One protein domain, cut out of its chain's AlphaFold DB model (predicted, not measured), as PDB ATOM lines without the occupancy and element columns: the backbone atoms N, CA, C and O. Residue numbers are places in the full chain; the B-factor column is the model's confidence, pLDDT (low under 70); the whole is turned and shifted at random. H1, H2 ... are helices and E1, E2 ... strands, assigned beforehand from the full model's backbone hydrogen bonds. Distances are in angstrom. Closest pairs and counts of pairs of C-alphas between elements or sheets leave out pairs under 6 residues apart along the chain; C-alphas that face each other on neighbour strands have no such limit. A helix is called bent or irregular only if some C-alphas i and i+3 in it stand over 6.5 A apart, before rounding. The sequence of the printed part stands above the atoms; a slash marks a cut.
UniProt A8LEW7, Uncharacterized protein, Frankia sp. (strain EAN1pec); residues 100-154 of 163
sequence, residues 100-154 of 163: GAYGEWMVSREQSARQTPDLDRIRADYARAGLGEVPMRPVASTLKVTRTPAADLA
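What this domain is: This is residues 100 to 154 of the 163 residues of an uncharacterized protein of Frankia sp. (strain EAN1pec) (UniProt A8LEW7). This is a long, thin rod: the printed part runs out through strands E2 and E3 to the helix H1 at one end, then folds back through E4 and E5, so that E2 and E5 lie side by side, and E3 and E4 lie side by side in the middle. E1 is added beside E2 as the other half of a hairpin, and the small helix H2 grazes the resulting three-strand sheet at the other end. The 55 printed residues hold two named helices and five named strands, in the order E1 E2 E3 H1 E4 E5 H2; the sheets, E1 - E2 - E5 and E3 - E4, are antiparallel, and the class is mixed, helices and strands. The whole is extended, with a radius of gyration of the C-alphas of 19.3 A and spans of 59 by 15 by 13 A.

Where its parts are: Find C-alpha 100 at (109.757, 174.050, 109.656), where E1 begins and runs to residue 102, 6.6 A away. E2 follows, residues 105 to 110, 15.9 A long, and then E3, residues 115 to 117, 6.8 A. Look next at C-alpha 119, at (122.702, 166.762, 138.666): from there H1 runs 13.9 A to residue 128. On the way back you meet E4, residues 136 to 138, 6.9 A, and E5, residues 142 to 147, 16.6 A. H2, residues 150 to 154, is 8.1 A long and ends at C-alpha 154, (107.136, 175.457, 96.274); it is irregular, but only just: C-alphas 151 and 154 are 6.7 A apart.

How they stand to each other: Begin at the hairpin of E1 and E2, antiparallel at 153 degrees, and find N 102 and O 105 within hydrogen-bond range at 2.8 A. On the other side of E2 is the edge strand E5, antiparallel at 155 degrees; N 106 and O 146 are 2.8 A apart, N 110 and O 142 2.9 A. Farther along, E3 and E4 are antiparallel at 140 degrees, with N 137 and O 116 at 2.8 A. E2 and E3 are apart, and so are E4 and E5. H1 is not on the three-strand sheet, but H1 and E4 are near each other, with 5 pairs of C-alphas within 10 A. H2 is on that sheet but only grazes it, with residues 150 to 153. In H1 every O i to N i+4 pair is within hydrogen-bond range; in H2 0 of 1 is, and 0 of 2 O i to N i+3 pairs.

The domain as a whole: The two C-alphas farthest apart are those of Ala 129 and Ala 151, 59.0 A. The printed part has no cut and no long link; the link from H1 to E4 is short, and the others are tight. Mean pLDDT of the printed part is 80.6; look for values under 70 at residues 130 to 131 and 149 to 154.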
ATOM      1  N   GLY A 100     110.520 173.775 110.871       89.19
ATOM      2  CA  GLY A 100     109.757 174.050 109.656       89.19
ATOM      3  C   GLY A 100     110.248 175.281 108.895       89.19
ATOM      4  O   GLY A 100     111.137 176.006 109.355       89.19
ATOM      5  N   ALA A 101     109.658 175.504 107.722       89.31
ATOM      6  CA  ALA A 101     109.890 176.686 106.899       89.31
ATOM      7  C   ALA A 101     108.927 177.821 107.285       89.31
ATOM      8  O   ALA A 101     107.727 177.607 107.446       89.31
ATOM      9  N   TYR A 102     109.458 179.034 107.402       89.19
ATOM     10  CA  TYR A 102     108.733 180.257 107.737       89.19
ATOM     11  C   TYR A 102     109.141 181.365 106.760       89.19
ATOM     12  O   TYR A 102     110.117 182.090 106.978       89.19
ATOM     13  N   GLY A 103     108.405 181.481 105.652       87.94
ATOM     14  CA  GLY A 103     108.783 182.362 104.545       87.94
ATOM     15  C   GLY A 103     110.142 181.957 103.973       87.94
ATOM     16  O   GLY A 103     110.365 180.790 103.679       87.94
ATOM     17  N   GLU A 104     111.079 182.899 103.874       89.50
ATOM     18  CA  GLU A 104     112.440 182.638 103.371       89.50
ATOM     19  C   GLU A 104     113.368 181.932 104.377       89.50
ATOM     20  O   GLU A 104     114.547 181.729 104.088       89.50
ATOM     21  N   TRP A 105     112.896 181.596 105.579       90.25
ATOM     22  CA  TRP A 105     113.742 181.083 106.657       90.25
ATOM     23  C   TRP A 105     113.348 179.665 107.055       90.25
ATOM     24  O   TRP A 105     112.209 179.406 107.428       90.25
ATOM     25  N   MET A 106     114.310 178.749 107.050       89.94
ATOM     26  CA  MET A 106     114.163 177.399 107.588       89.94
ATOM     27  C   MET A 106     114.679 177.357 109.025       89.94
ATOM     28  O   MET A 106     115.814 177.751 109.300       89.94
ATOM     29  N   VAL A 107     113.850 176.855 109.939       91.94
ATOM     30  CA  VAL A 107     114.188 176.659 111.352       91.94
ATOM     31  C   VAL A 107     114.333 175.166 111.617       91.94
ATOM     32  O   VAL A 107     113.354 174.429 111.545       91.94
ATOM     33  N   SER A 108     115.536 174.713 111.971       90.25
ATOM     34  CA  SER A 108     115.830 173.314 112.296       90.25
ATOM     35  C   SER A 108     116.428 173.153 113.695       90.25
ATOM     36  O   SER A 108     117.016 174.074 114.271       90.25
ATOM     37  N   ARG A 109     116.216 171.971 114.284       90.19
ATOM     38  CA  ARG A 109     116.727 171.584 115.604       90.19
ATOM     39  C   ARG A 109     117.706 170.441 115.411       90.19
ATOM     40  O   ARG A 109     117.318 169.364 114.976       90.19
ATOM     41  N   GLU A 110     118.965 170.668 115.742       86.81
ATOM     42  CA  GLU A 110     119.979 169.619 115.708       86.81
ATOM     43  C   GLU A 110     120.222 169.111 117.125       86.81
ATOM     44  O   GLU A 110     120.590 169.875 118.025       86.81
ATOM     45  N   GLN A 111     119.991 167.821 117.348       82.50
ATOM     46  CA  GLN A 111     120.272 167.212 118.638       82.50
ATOM     47  C   GLN A 111     121.782 167.033 118.805       82.50
ATOM     48  O   GLN A 111     122.467 166.539 117.912       82.50
ATOM     49  N   SER A 112     122.317 167.454 119.952       80.44
ATOM     50  CA  SER A 112     123.732 167.240 120.242       80.44
ATOM     51  C   SER A 112     123.963 165.791 120.664       80.44
ATOM     52  O   SER A 112     123.215 165.262 121.481       80.44
ATOM     53  N   ALA A 113     125.045 165.179 120.178       80.25
ATOM     54  CA  ALA A 113     125.526 163.890 120.683       80.25
ATOM     55  C   ALA A 113     126.120 163.992 122.105       80.25
ATOM     56  O   ALA A 113     126.408 162.978 122.739       80.25
ATOM     57  N   ARG A 114     126.329 165.214 122.614       82.94
ATOM     58  CA  ARG A 114     126.842 165.438 123.967       82.94
ATOM     59  C   ARG A 114     125.768 165.116 124.999       82.94
ATOM     60  O   ARG A 114     124.602 165.483 124.850       82.94
ATOM     61  N   GLN A 115     126.200 164.494 126.086       86.12
ATOM     62  CA  GLN A 115     125.383 164.254 127.266       86.12
ATOM     63  C   GLN A 115     126.015 164.963 128.462       86.12
ATOM     64  O   GLN A 115     127.235 165.094 128.540       86.12
ATOM     65  N   THR A 116     125.184 165.468 129.368       87.50
ATOM     66  CA  THR A 116     125.620 166.147 130.595       87.50
ATOM     67  C   THR A 116     125.169 165.329 131.800       87.50
ATOM     68  O   THR A 116     124.056 164.801 131.758       87.50
ATOM     69  N   PRO A 117     125.985 165.221 132.864       86.88
ATOM     70  CA  PRO A 117     125.563 164.570 134.098       86.88
ATOM     71  C   PRO A 117     124.263 165.179 134.629       86.88
ATOM     72  O   PRO A 117     124.133 166.402 134.737       86.88
ATOM     73  N   ASP A 118     123.293 164.327 134.944       86.69
ATOM     74  CA  ASP A 118     122.008 164.747 135.488       86.69
ATOM     75  C   ASP A 118     122.167 165.056 136.978       86.69
ATOM     76  O   ASP A 118     122.059 164.179 137.830       86.69
ATOM     77  N   LEU A 119     122.454 166.319 137.293       87.00
ATOM     78  CA  LEU A 119     122.702 166.762 138.666       87.00
ATOM     79  C   LEU A 119     121.503 166.540 139.596       87.00
ATOM     80  O   LEU A 119     121.701 166.349 140.794       87.00
ATOM     81  N   ASP A 120     120.278 166.559 139.074       84.06
ATOM     82  CA  ASP A 120     119.078 166.373 139.889       84.06
ATOM     83  C   ASP A 120     118.909 164.900 140.260       84.06
ATOM     84  O   ASP A 120     118.658 164.585 141.426       84.06
ATOM     85  N   ARG A 121     119.149 163.990 139.307       82.56
ATOM     86  CA  ARG A 121     119.226 162.552 139.604       82.56
ATOM     87  C   ARG A 121     120.403 162.220 140.499       82.56
ATOM     88  O   ARG A 121     120.202 161.539 141.493       82.56
ATOM     89  N   ILE A 122     121.581 162.780 140.231       84.56
ATOM     90  CA  ILE A 122     122.758 162.596 141.084       84.56
ATOM     91  C   ILE A 122     122.431 163.005 142.517       84.56
ATOM     92  O   ILE A 122     122.702 162.235 143.424       84.56
ATOM     93  N   ARG A 123     121.795 164.159 142.756       81.94
ATOM     94  CA  ARG A 123     121.384 164.572 144.111       81.94
ATOM     95  C   ARG A 123     120.392 163.596 144.746       81.94
ATOM     96  O   ARG A 123     120.526 163.299 145.930       81.94
ATOM     97  N   ALA A 124     119.418 163.103 143.982       81.19
ATOM     98  CA  ALA A 124     118.439 162.133 144.470       81.19
ATOM     99  C   ALA A 124     119.085 160.781 144.817       81.19
ATOM    100  O   ALA A 124     118.787 160.201 145.861       81.19
ATOM    101  N   ASP A 125     120.005 160.313 143.978       82.44
ATOM    102  CA  ASP A 125     120.738 159.068 144.164       82.44
ATOM    103  C   ASP A 125     121.764 159.202 145.293       82.44
ATOM    104  O   ASP A 125     121.960 158.260 146.051       82.44
ATOM    105  N   TYR A 126     122.366 160.381 145.480       74.12
ATOM    106  CA  TYR A 126     123.287 160.674 146.583       74.12
ATOM    107  C   TYR A 126     122.560 160.776 147.920       74.12
ATOM    108  O   TYR A 126     123.075 160.331 148.938       74.12
ATOM    109  N   ALA A 127     121.334 161.299 147.926       70.38
ATOM    110  CA  ALA A 127     120.467 161.245 149.098       70.38
ATOM    111  C   ALA A 127     120.037 159.803 149.436       70.38
ATOM    112  O   ALA A 127     119.733 159.504 150.588       70.38
ATOM    113  N   ARG A 128     120.021 158.909 148.437       73.81
ATOM    114  CA  ARG A 128     119.675 157.482 148.564       73.81
ATOM    115  C   ARG A 128     120.901 156.570 148.783       73.81
ATOM    116  O   ARG A 128     120.740 155.436 149.215       73.81
ATOM    117  N   ALA A 129     122.094 157.091 148.488       72.25
ATOM    118  CA  ALA A 129     123.464 156.616 148.704       72.25
ATOM    119  C   ALA A 129     123.752 155.110 148.561       72.25
ATOM    120  O   ALA A 129     124.370 154.497 149.427       72.25
ATOM    121  N   GLY A 130     123.436 154.534 147.406       61.38
ATOM    122  CA  GLY A 130     124.075 153.293 146.950       61.38
ATOM    123  C   GLY A 130     124.598 153.475 145.534       61.38
ATOM    124  O   GLY A 130     123.996 152.967 144.595       61.38
ATOM    125  N   LEU A 131     125.628 154.305 145.361       68.50
ATOM    126  CA  LEU A 131     125.888 154.946 144.071       68.50
ATOM    127  C   LEU A 131     126.667 154.059 143.096       68.50
ATOM    128  O   LEU A 131     127.864 153.834 143.256       68.50
ATOM    129  N   GLY A 132     125.942 153.599 142.074       70.12
ATOM    130  CA  GLY A 132     126.479 153.077 140.821       70.12
ATOM    131  C   GLY A 132     126.873 154.191 139.839       70.12
ATOM    132  O   GLY A 132     127.360 155.247 140.237       70.12
ATOM    133  N   GLU A 133     126.687 153.943 138.542       72.25
ATOM    134  CA  GLU A 133     127.128 154.825 137.450       72.25
ATOM    135  C   GLU A 133     126.415 156.194 137.432       72.25
ATOM    136  O   GLU A 133     125.244 156.310 137.794       72.25
ATOM    137  N   VAL A 134     127.132 157.239 136.997       80.06
ATOM    138  CA  VAL A 134     126.633 158.622 136.951       80.06
ATOM    139  C   VAL A 134     125.541 158.748 135.880       80.06
ATOM    140  O   VAL A 134     125.843 158.603 134.694       80.06
ATOM    141  N   PRO A 135     124.282 159.061 136.246       84.00
ATOM    142  CA  PRO A 135     123.217 159.200 135.266       84.00
ATOM    143  C   PRO A 135     123.470 160.411 134.365       84.00
ATOM    144  O   PRO A 135     123.727 161.524 134.831       84.00
ATOM    145  N   MET A 136     123.360 160.190 133.057       90.31
ATOM    146  CA  MET A 136     123.569 161.199 132.020       90.31
ATOM    147  C   MET A 136     122.233 161.625 131.401       90.31
ATOM    148  O   MET A 136     121.306 160.824 131.269       90.31
ATOM    149  N   ARG A 137     122.130 162.894 130.999       86.19
ATOM    150  CA  ARG A 137     120.974 163.469 130.298       86.19
ATOM    151  C   ARG A 137     121.405 164.040 128.941       86.19
ATOM    152  O   ARG A 137     122.465 164.671 128.861       86.19
ATOM    153  N   PRO A 138     120.594 163.888 127.876       83.44
ATOM    154  CA  PRO A 138     120.867 164.543 126.602       83.44
ATOM    155  C   PRO A 138     120.859 166.069 126.742       83.44
ATOM    156  O   PRO A 138     120.017 166.649 127.435       83.44
ATOM    157  N   VAL A 139     121.797 166.723 126.058       84.88
ATOM    158  CA  VAL A 139     121.866 168.187 125.985       84.88
ATOM    159  C   VAL A 139     120.741 168.720 125.091       84.88
ATOM    160  O   VAL A 139     120.329 168.068 124.131       84.88
ATOM    161  N   ALA A 140     120.236 169.915 125.409       80.56
ATOM    162  CA  ALA A 140     119.202 170.580 124.622       80.56
ATOM    163  C   ALA A 140     119.608 170.720 123.141       80.56
ATOM    164  O   ALA A 140     120.766 170.996 122.820       80.56
ATOM    165  N   SER A 141     118.637 170.560 122.240       83.06
ATOM    166  CA  SER A 141     118.847 170.701 120.797       83.06
ATOM    167  C   SER A 141     119.290 172.117 120.424       83.06
ATOM    168  O   SER A 141     118.731 173.103 120.915       83.06
ATOM    169  N   THR A 142     120.242 172.219 119.502       87.44
ATOM    170  CA  THR A 142     120.746 173.492 118.982       87.44
ATOM    171  C   THR A 142     119.809 174.027 117.900       87.44
ATOM    172  O   THR A 142     119.393 173.288 117.010       87.44
ATOM    173  N   LEU A 143     119.472 175.317 117.980       90.12
ATOM    174  CA  LEU A 143     118.693 176.027 116.966       90.12
ATOM    175  C   LEU A 143     119.591 176.370 115.769       90.12
ATOM    176  O   LEU A 143     120.575 177.092 115.934       90.12
ATOM    177  N   LYS A 144     119.222 175.910 114.574       89.88
ATOM    178  CA  LYS A 144     119.811 176.338 113.302       89.88
ATOM    179  C   LYS A 144     118.764 177.098 112.493       89.88
ATOM    180  O   LYS A 144     117.629 176.650 112.358       89.88
ATOM    181  N   VAL A 145     119.151 178.261 111.979       89.56
ATOM    182  CA  VAL A 145     118.309 179.089 111.111       89.56
ATOM    183  C   VAL A 145     119.074 179.329 109.824       89.56
ATOM    184  O   VAL A 145     120.164 179.901 109.854       89.56
ATOM    185  N   THR A 146     118.523 178.873 108.709       90.81
ATOM    186  CA  THR A 146     119.126 179.018 107.382       90.81
ATOM    187  C   THR A 146     118.174 179.773 106.474       90.81
ATOM    188  O   THR A 146     116.964 179.562 106.531       90.81
ATOM    189  N   ARG A 147     118.708 180.659 105.630       89.75
ATOM    190  CA  ARG A 147     117.908 181.288 104.581       89.75
ATOM    191  C   ARG A 147     117.732 180.285 103.448       89.75
ATOM    192  O   ARG A 147     118.725 179.790 102.919       89.75
ATOM    193  N   THR A 148     116.492 179.980 103.109       80.00
ATOM    194  CA  THR A 148     116.147 179.078 102.015       80.00
ATOM    195  C   THR A 148     116.023 179.894 100.728       80.00
ATOM    196  O   THR A 148     115.298 180.892 100.718       80.00
ATOM    197  N   PRO A 149     116.730 179.531  99.643       62.56
ATOM    198  CA  PRO A 149     116.536 180.184  98.355       62.56
ATOM    199  C   PRO A 149     115.114 179.915  97.839       62.56
ATOM    200  O   PRO A 149     114.569 178.829  98.022       62.56
ATOM    201  N   ALA A 150     114.512 180.904  97.174       58.75
ATOM    202  CA  ALA A 150     113.095 180.904  96.793       58.75
ATOM    203  C   ALA A 150     112.628 179.685  95.961       58.75
ATOM    204  O   ALA A 150     111.433 179.412  95.909       58.75
ATOM    205  N   ALA A 151     113.550 178.936  95.347       56.94
ATOM    206  CA  ALA A 151     113.251 177.740  94.561       56.94
ATOM    207  C   ALA A 151     112.713 176.556  95.393       56.94
ATOM    208  O   ALA A 151     111.971 175.738  94.857       56.94
ATOM    209  N   ASP A 152     113.013 176.489  96.695       55.72
ATOM    210  CA  ASP A 152     112.626 175.351  97.550       55.72
ATOM    211  C   ASP A 152     111.287 175.563  98.286       55.72
ATOM    212  O   ASP A 152     110.775 174.658  98.945       55.72
ATOM    213  N   LEU A 153     110.685 176.754  98.179       53.59
ATOM    214  CA  LEU A 153     109.447 177.108  98.890       53.59
ATOM    215  C   LEU A 153     108.179 176.538  98.235       53.59
ATOM    216  O   LEU A 153     107.134 176.497  98.876       53.59
ATOM    217  N   ALA A 154     108.266 176.047  96.995       49.53
ATOM    218  CA  ALA A 154     107.136 175.457  96.274       49.53
ATOM    219  C   ALA A 154     106.804 174.008  96.698       49.53
ATOM    220  O   ALA A 154     105.775 173.480  96.285       49.53
TER     221      ALA A 154